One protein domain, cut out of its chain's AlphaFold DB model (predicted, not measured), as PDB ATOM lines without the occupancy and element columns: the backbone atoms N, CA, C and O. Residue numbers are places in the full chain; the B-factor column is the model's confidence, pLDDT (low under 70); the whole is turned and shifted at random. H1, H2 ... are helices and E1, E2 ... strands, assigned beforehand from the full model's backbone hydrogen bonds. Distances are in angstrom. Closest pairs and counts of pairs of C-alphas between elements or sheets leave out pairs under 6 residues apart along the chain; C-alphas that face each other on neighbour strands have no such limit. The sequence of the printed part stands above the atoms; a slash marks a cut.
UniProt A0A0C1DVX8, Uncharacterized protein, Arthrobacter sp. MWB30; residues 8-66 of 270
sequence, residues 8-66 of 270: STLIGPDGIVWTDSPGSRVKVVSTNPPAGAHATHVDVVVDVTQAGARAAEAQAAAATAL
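This is residues 8 to 66 of the 270 residues of an uncharacterized protein of Arthrobacter sp. MWB30 (UniProt A0A0C1DVX8). A small sheet of three strands and a long loop, residues 12 to 27, make the body, and one helix, H1, leads away from it as an arm whose residues 58 to 66 stick out free. The printed part has 59 residues, with three named strands and one named helix in the order E1, E2, E3, H1; the mixed sheet runs E1, E3, E2, and the class is mixed, helices and strands. The whole is loose, with a radius of gyration of the C-alphas of 13.5 A, and spans 48 by 18 by 15 A.

Begin at E1, residues 8 to 11, an edge strand parallel to the inner strand E3, residues 41 to 46, at 29 degrees. Look at C-alphas 8 and 42, which face each other at 4.7 A, and at N 11 and O 44, within hydrogen-bond range at 2.8 A. The other edge strand, E2, residues 28 to 32, forms an antiparallel hairpin with E3 at 151 degrees; N 32 and O 43 are 2.8 A apart. E1 and E2 are apart. H1, residues 50 to 66, is not on the sheet and is apart from E1 and E2; every O i to N i+4 pair in it is within hydrogen-bond range.

Find C-alpha 8 at (269.914, 260.021, 306.724), where E1 begins. E3 measures 16.2 A from first to last C-alpha, E2 11.3 A and E1 9.7 A. Find C-alpha 50 at (259.936, 248.666, 301.570); from there H1 runs 24.2 A to C-alpha 66 at (245.671, 232.697, 312.741).

The C-alphas farthest apart, His 38 and Leu 66, are 48.3 A apart. The link from E1 to E2 is long. The printed part has no cut, and no printed residue is under 70 in pLDDT.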
ATOM      1  N   SER A   8     269.753 261.339 307.325       87.25
ATOM      2  CA  SER A   8     269.914 260.021 306.724       87.25
ATOM      3  C   SER A   8     268.719 259.654 305.872       87.25
ATOM      4  O   SER A   8     267.579 259.912 306.263       87.25
ATOM      5  N   THR A   9     268.976 258.991 304.751       92.44
ATOM      6  CA  THR A   9     267.935 258.428 303.893       92.44
ATOM      7  C   THR A   9     268.106 256.925 303.823       92.44
ATOM      8  O   THR A   9     269.194 256.429 303.559       92.44
ATOM      9  N   LEU A  10     267.030 256.186 304.068       92.75
ATOM     10  CA  LEU A  10     267.044 254.735 303.950       92.75
ATOM     11  C   LEU A  10     266.684 254.348 302.510       92.75
ATOM     12  O   LEU A  10     265.676 254.824 301.985       92.75
ATOM     13  N   ILE A  11     267.493 253.506 301.869       94.38
ATOM     14  CA  ILE A  11     267.348 253.139 300.454       94.38
ATOM     15  C   ILE A  11     267.272 251.616 300.329       94.38
ATOM     16  O   ILE A  11     268.116 250.896 300.862       94.38
ATOM     17  N   GLY A  12     266.252 251.114 299.635       92.94
ATOM     18  CA  GLY A  12     266.126 249.690 299.329       92.94
ATOM     19  C   GLY A  12     267.145 249.210 298.284       92.94
ATOM     20  O   GLY A  12     267.769 250.017 297.593       92.94
ATOM     21  N   PRO A  13     267.295 247.887 298.096       94.00
ATOM     22  CA  PRO A  13     268.153 247.321 297.052       94.00
ATOM     23  C   PRO A  13     267.648 247.632 295.630       94.00
ATOM     24  O   PRO A  13     268.380 247.471 294.659       94.00
ATOM     25  N   ASP A  14     266.402 248.092 295.507       94.50
ATOM     26  CA  ASP A  14     265.778 248.629 294.294       94.50
ATOM     27  C   ASP A  14     266.133 250.104 294.022       94.50
ATOM     28  O   ASP A  14     265.697 250.666 293.019       94.50
ATOM     29  N   GLY A  15     266.917 250.741 294.899       92.88
ATOM     30  CA  GLY A  15     267.276 252.154 294.803       92.88
ATOM     31  C   GLY A  15     266.152 253.110 295.215       92.88
ATOM     32  O   GLY A  15     266.295 254.321 295.048       92.88
ATOM     33  N   ILE A  16     265.038 252.596 295.747       94.50
ATOM     34  CA  ILE A  16     263.898 253.414 296.166       94.50
ATOM     35  C   ILE A  16     264.093 253.863 297.617       94.50
ATOM     36  O   ILE A  16     264.423 253.071 298.503       94.50
ATOM     37  N   VAL A  17     263.867 255.155 297.858       94.06
ATOM     38  CA  VAL A  17     263.883 255.743 299.200       94.06
ATOM     39  C   VAL A  17     262.673 255.263 299.992       94.06
ATOM     40  O   VAL A  17     261.536 255.377 299.535       94.06
ATOM     41  N   TRP A  18     262.913 254.766 301.200       92.88
ATOM     42  CA  TRP A  18     261.842 254.400 302.114       92.88
ATOM     43  C   TRP A  18     261.179 255.646 302.693       92.88
ATOM     44  O   TRP A  18     261.851 256.588 303.115       92.88
ATOM     45  N   THR A  19     259.853 255.622 302.763       92.38
ATOM     46  CA  THR A  19     259.063 256.732 303.325       92.38
ATOM     47  C   THR A  19     258.788 256.597 304.820       92.38
ATOM     48  O   THR A  19     258.437 257.580 305.465       92.38
ATOM     49  N   ASP A  20     258.941 255.388 305.368       85.31
ATOM     50  CA  ASP A  20     258.564 255.052 306.741       85.31
ATOM     51  C   ASP A  20     259.739 254.393 307.469       85.31
ATOM     52  O   ASP A  20     260.674 253.889 306.842       85.31
ATOM     53  N   SER A  21     259.669 254.345 308.803       83.50
ATOM     54  CA  SER A  21     260.671 253.626 309.591       83.50
ATOM     55  C   SER A  21     260.655 252.123 309.286       83.50
ATOM     56  O   SER A  21     259.581 251.516 309.284       83.50
ATOM     57  N   PRO A  22     261.825 251.505 309.063       81.00
ATOM     58  CA  PRO A  22     261.927 250.072 308.838       81.00
ATOM     59  C   PRO A  22     261.639 249.279 310.120       81.00
ATOM     60  O   PRO A  22     262.037 249.682 311.215       81.00
ATOM     61  N   GLY A  23     260.981 248.126 309.990       76.62
ATOM     62  CA  GLY A  23     260.799 247.198 311.104       76.62
ATOM     63  C   GLY A  23     262.101 246.521 311.541       76.62
ATOM     64  O   GLY A  23     263.129 246.569 310.864       76.62
ATOM     65  N   SER A  24     262.051 245.810 312.671       76.38
ATOM     66  CA  SER A  24     263.221 245.205 313.338       76.38
ATOM     67  C   SER A  24     263.958 244.116 312.542       76.38
ATOM     68  O   SER A  24     264.989 243.617 312.992       76.38
ATOM     69  N   ARG A  25     263.436 243.721 311.376       78.44
ATOM     70  CA  ARG A  25     264.006 242.672 310.516       78.44
ATOM     71  C   ARG A  25     264.838 243.207 309.351       78.44
ATOM     72  O   ARG A  25     265.438 242.401 308.649       78.44
ATOM     73  N   VAL A  26     264.874 244.523 309.150       88.94
ATOM     74  CA  VAL A  26     265.625 245.169 308.065       88.94
ATOM     75  C   VAL A  26     267.087 245.317 308.474       88.94
ATOM     76  O   VAL A  26     267.384 245.861 309.540       88.94
ATOM     77  N   LYS A  27     268.010 244.837 307.636       92.44
ATOM     78  CA  LYS A  27     269.448 244.921 307.903       92.44
ATOM     79  C   LYS A  27     270.090 245.969 307.012       92.44
ATOM     80  O   LYS A  27     269.829 246.034 305.814       92.44
ATOM     81  N   VAL A  28     270.986 246.755 307.601       91.69
ATOM     82  CA  VAL A  28     271.856 247.657 306.847       91.69
ATOM     83  C   VAL A  28     272.915 246.826 306.131       91.69
ATOM     84  O   VAL A  28     273.627 246.045 306.761       91.69
ATOM     85  N   VAL A  29     273.012 247.004 304.817       94.12
ATOM     86  CA  VAL A  29     273.989 246.330 303.953       94.12
ATOM     87  C   VAL A  29     275.190 247.231 303.705       94.12
ATOM     88  O   VAL A  29     276.327 246.764 303.712       94.12
ATOM     89  N   SER A  30     274.957 248.527 303.504       92.94
ATOM     90  CA  SER A  30     276.022 249.508 303.305       92.94
ATOM     91  C   SER A  30     275.557 250.925 303.635       92.94
ATOM     92  O   SER A  30     274.368 251.186 303.824       92.94
ATOM     93  N   THR A  31     276.512 251.851 303.711       92.75
ATOM     94  CA  THR A  31     276.244 253.286 303.803       92.75
ATOM     95  C   THR A  31     276.984 254.030 302.701       92.75
ATOM     96  O   THR A  31     278.073 253.618 302.290       92.75
ATOM     97  N   ASN A  32     276.418 255.143 302.248       89.38
ATOM     98  CA  ASN A  32     277.078 256.085 301.362       89.38
ATOM     99  C   ASN A  32     276.994 257.505 301.956       89.38
ATOM    100  O   ASN A  32     275.891 258.029 302.098       89.38
ATOM    101  N   PRO A  33     278.127 258.140 302.297       88.94
ATOM    102  CA  PRO A  33     279.489 257.617 302.181       88.94
ATOM    103  C   PRO A  33     279.779 256.464 303.171       88.94
ATOM    104  O   PRO A  33     279.026 256.249 304.129       88.94
ATOM    105  N   PRO A  34     280.836 255.664 302.930       88.69
ATOM    106  CA  PRO A  34     281.164 254.519 303.775       88.69
ATOM    107  C   PRO A  34     281.514 254.947 305.204       88.69
ATOM    108  O   PRO A  34     281.957 256.073 305.452       88.69
ATOM    109  N   ALA A  35     281.334 254.023 306.148       82.69
ATOM    110  CA  ALA A  35     281.629 254.249 307.557       82.69
ATOM    111  C   ALA A  35     283.040 254.835 307.763       82.69
ATOM    112  O   ALA A  35     284.022 254.334 307.216       82.69
ATOM    113  N   GLY A  36     283.131 255.899 308.566       81.94
ATOM    114  CA  GLY A  36     284.376 256.632 308.827       81.94
ATOM    115  C   GLY A  36     284.590 257.881 307.962       81.94
ATOM    116  O   GLY A  36     285.518 258.640 308.230       81.94
ATOM    117  N   ALA A  37     283.738 258.138 306.966       85.00
ATOM    118  CA  ALA A  37     283.762 259.383 306.202       85.00
ATOM    119  C   ALA A  37     283.046 260.536 306.933       85.00
ATOM    120  O   ALA A  37     282.030 260.336 307.599       85.00
ATOM    121  N   HIS A  38     283.543 261.765 306.763       81.56
ATOM    122  CA  HIS A  38     282.843 262.969 307.215       81.56
ATOM    123  C   HIS A  38     281.725 263.327 306.232       81.56
ATOM    124  O   HIS A  38     281.997 263.627 305.071       81.56
ATOM    125  N   ALA A  39     280.479 263.330 306.706       82.88
ATOM    126  CA  ALA A  39     279.316 263.693 305.907       82.88
ATOM    127  C   ALA A  39     278.262 264.413 306.747       82.88
ATOM    128  O   ALA A  39     278.150 264.182 307.948       82.88
ATOM    129  N   THR A  40     277.485 265.280 306.104       86.19
ATOM    130  CA  THR A  40     276.281 265.898 306.682       86.19
ATOM    131  C   THR A  40     275.009 265.120 306.331       86.19
ATOM    132  O   THR A  40     273.960 265.359 306.927       86.19
ATOM    133  N   HIS A  41     275.111 264.180 305.384       87.50
ATOM    134  CA  HIS A  41     274.044 263.297 304.926       87.50
ATOM    135  C   HIS A  41     274.584 261.885 304.678       87.50
ATOM    136  O   HIS A  41     275.683 261.748 304.135       87.50
ATOM    137  N   VAL A  42     273.826 260.854 305.053       90.88
ATOM    138  CA  VAL A  42     274.189 259.447 304.829       90.88
ATOM    139  C   VAL A  42     273.018 258.673 304.234       90.88
ATOM    140  O   VAL A  42     271.956 258.555 304.844       90.88
ATOM    141  N   ASP A  43     273.241 258.067 303.076       92.44
ATOM    142  CA  ASP A  43     272.333 257.066 302.534       92.44
ATOM    143  C   ASP A  43     272.638 255.713 303.178       92.44
ATOM    144  O   ASP A  43     273.773 255.237 303.162       92.44
ATOM    145  N   VAL A  44     271.624 255.087 303.759       92.62
ATOM    146  CA  VAL A  44     271.701 253.782 304.412       92.62
ATOM    147  C   VAL A  44     271.007 252.776 303.506       92.62
ATOM    148  O   VAL A  44     269.783 252.788 303.381       92.62
ATOM    149  N   VAL A  45     271.784 251.910 302.861       93.69
ATOM    150  CA  VAL A  45     271.257 250.882 301.960       93.69
ATOM    151  C   VAL A  45     270.902 249.641 302.767       93.69
ATOM    152  O   VAL A  45     271.721 249.149 303.549       93.69
ATOM    153  N   VAL A  46     269.693 249.123 302.571       94.44
ATOM    154  CA  VAL A  46     269.173 247.953 303.292       94.44
ATOM    155  C   VAL A  46     268.992 246.728 302.394       94.44
ATOM    156  O   VAL A  46     269.053 246.819 301.170       94.44
ATOM    157  N   ASP A  47     268.797 245.560 303.009       94.69
ATOM    158  CA  ASP A  47     268.759 244.251 302.341       94.69
ATOM    159  C   ASP A  47     267.422 243.902 301.669       94.69
ATOM    160  O   ASP A  47     267.337 242.917 300.934       94.69
ATOM    161  N   VAL A  48     266.377 244.703 301.888       93.50
ATOM    162  CA  VAL A  48     265.014 244.436 301.411       93.50
ATOM    163  C   VAL A  48     264.341 245.707 300.894       93.50
ATOM    164  O   VAL A  48     264.684 246.818 301.289       93.50
ATOM    165  N   THR A  49     263.377 245.565 299.983       94.38
ATOM    166  CA  THR A  49     262.540 246.689 299.533       94.38
ATOM    167  C   THR A  49     261.475 247.021 300.582       94.38
ATOM    168  O   THR A  49     261.030 246.138 301.322       94.38
ATOM    169  N   GLN A  50     260.999 248.270 300.630       92.50
ATOM    170  CA  GLN A  50     259.936 248.666 301.570       92.50
ATOM    171  C   GLN A  50     258.660 247.831 301.367       92.50
ATOM    172  O   GLN A  50     258.027 247.398 302.331       92.50
ATOM    173  N   ALA A  51     258.305 247.548 300.109       90.44
ATOM    174  CA  ALA A  51     257.171 246.690 299.774       90.44
ATOM    175  C   ALA A  51     257.367 245.246 300.273       90.44
ATOM    176  O   ALA A  51     256.441 244.662 300.833       90.44
ATOM    177  N   GLY A  52     258.573 244.688 300.117       89.94
ATOM    178  CA  GLY A  52     258.907 243.346 300.596       89.94
ATOM    179  C   GLY A  52     258.855 243.232 302.120       89.94
ATOM    180  O   GLY A  52     258.275 242.283 302.645       89.94
ATOM    181  N   ALA A  53     259.383 244.228 302.836       90.12
ATOM    182  CA  ALA A  53     259.324 244.267 304.295       90.12
ATOM    183  C   ALA A  53     257.881 244.362 304.813       90.12
ATOM    184  O   ALA A  53     257.486 243.557 305.655       90.12
ATOM    185  N   ARG A  54     257.062 245.259 304.242       88.50
ATOM    186  CA  ARG A  54     255.632 245.368 304.584       88.50
ATOM    187  C   ARG A  54     254.879 244.064 304.321       88.50
ATOM    188  O   ARG A  54     254.055 243.659 305.134       88.50
ATOM    189  N   ALA A  55     255.165 243.389 303.206       87.62
ATOM    190  CA  ALA A  55     254.558 242.098 302.901       87.62
ATOM    191  C   ALA A  55     254.948 241.027 303.933       87.62
ATOM    192  O   ALA A  55     254.083 240.295 304.411       87.62
ATOM    193  N   ALA A  56     256.224 240.964 304.323       86.25
ATOM    194  CA  ALA A  56     256.705 240.019 305.330       86.25
ATOM    195  C   ALA A  56     256.115 240.294 306.727       86.25
ATOM    196  O   ALA A  56     255.757 239.363 307.451       86.25
ATOM    197  N   GLU A  57     255.982 241.564 307.106       86.88
ATOM    198  CA  GLU A  57     255.328 241.976 308.351       86.88
ATOM    199  C   GLU A  57     253.836 241.630 308.343       86.88
ATOM    200  O   GLU A  57     253.343 241.042 309.305       86.88
ATOM    201  N   ALA A  58     253.131 241.901 307.238       85.69
ATOM    202  CA  ALA A  58     251.727 241.536 307.076       85.69
ATOM    203  C   ALA A  58     251.514 240.015 307.156       85.69
ATOM    204  O   ALA A  58     250.589 239.557 307.823       85.69
ATOM    205  N   GLN A  59     252.396 239.220 306.542       84.31
ATOM    206  CA  GLN A  59     252.370 237.758 306.654       84.31
ATOM    207  C   GLN A  59     252.609 237.287 308.093       84.31
ATOM    208  O   GLN A  59     251.901 236.403 308.575       84.31
ATOM    209  N   ALA A  60     253.569 237.884 308.805       84.69
ATOM    210  CA  ALA A  60     253.843 237.544 310.200       84.69
ATOM    211  C   ALA A  60     252.670 237.911 311.127       84.69
ATOM    212  O   ALA A  60     252.316 237.134 312.019       84.69
ATOM    213  N   ALA A  61     252.039 239.063 310.894       84.56
ATOM    214  CA  ALA A  61     250.836 239.480 311.603       84.56
ATOM    215  C   ALA A  61     249.663 238.529 311.315       84.56
ATOM    216  O   ALA A  61     249.013 238.072 312.252       84.56
ATOM    217  N   ALA A  62     249.445 238.153 310.051       83.38
ATOM    218  CA  ALA A  62     248.411 237.194 309.662       83.38
ATOM    219  C   ALA A  62     248.637 235.805 310.285       83.38
ATOM    220  O   ALA A  62     247.694 235.200 310.787       83.38
ATOM    221  N   ALA A  63     249.883 235.321 310.327       83.38
ATOM    222  CA  ALA A  63     250.225 234.063 310.989       83.38
ATOM    223  C   ALA A  63     249.965 234.122 312.505       83.38
ATOM    224  O   ALA A  63     249.422 233.181 313.079       83.38
ATOM    225  N   THR A  64     250.296 235.248 313.146       87.94
ATOM    226  CA  THR A  64     250.023 235.471 314.576       87.94
ATOM    227  C   THR A  64     248.523 235.543 314.857       87.94
ATOM    228  O   THR A  64     248.055 234.982 315.849       87.94
ATOM    229  N   ALA A  65     247.759 236.203 313.983       86.94
ATOM    230  CA  ALA A  65     246.306 236.259 314.074       86.94
ATOM    231  C   ALA A  65     245.697 234.858 313.934       86.94
ATOM    232  O   ALA A  65     244.907 234.458 314.780       86.94
ATOM    233  N   LEU A  66     246.133 234.072 312.941       88.00
ATOM    234  CA  LEU A  66     245.671 232.697 312.741       88.00
ATOM    235  C   LEU A  66     245.990 231.794 313.943       88.00
ATOM    236  O   LEU A  66     245.133 231.025 314.368       88.00
TER     237      LEU A  66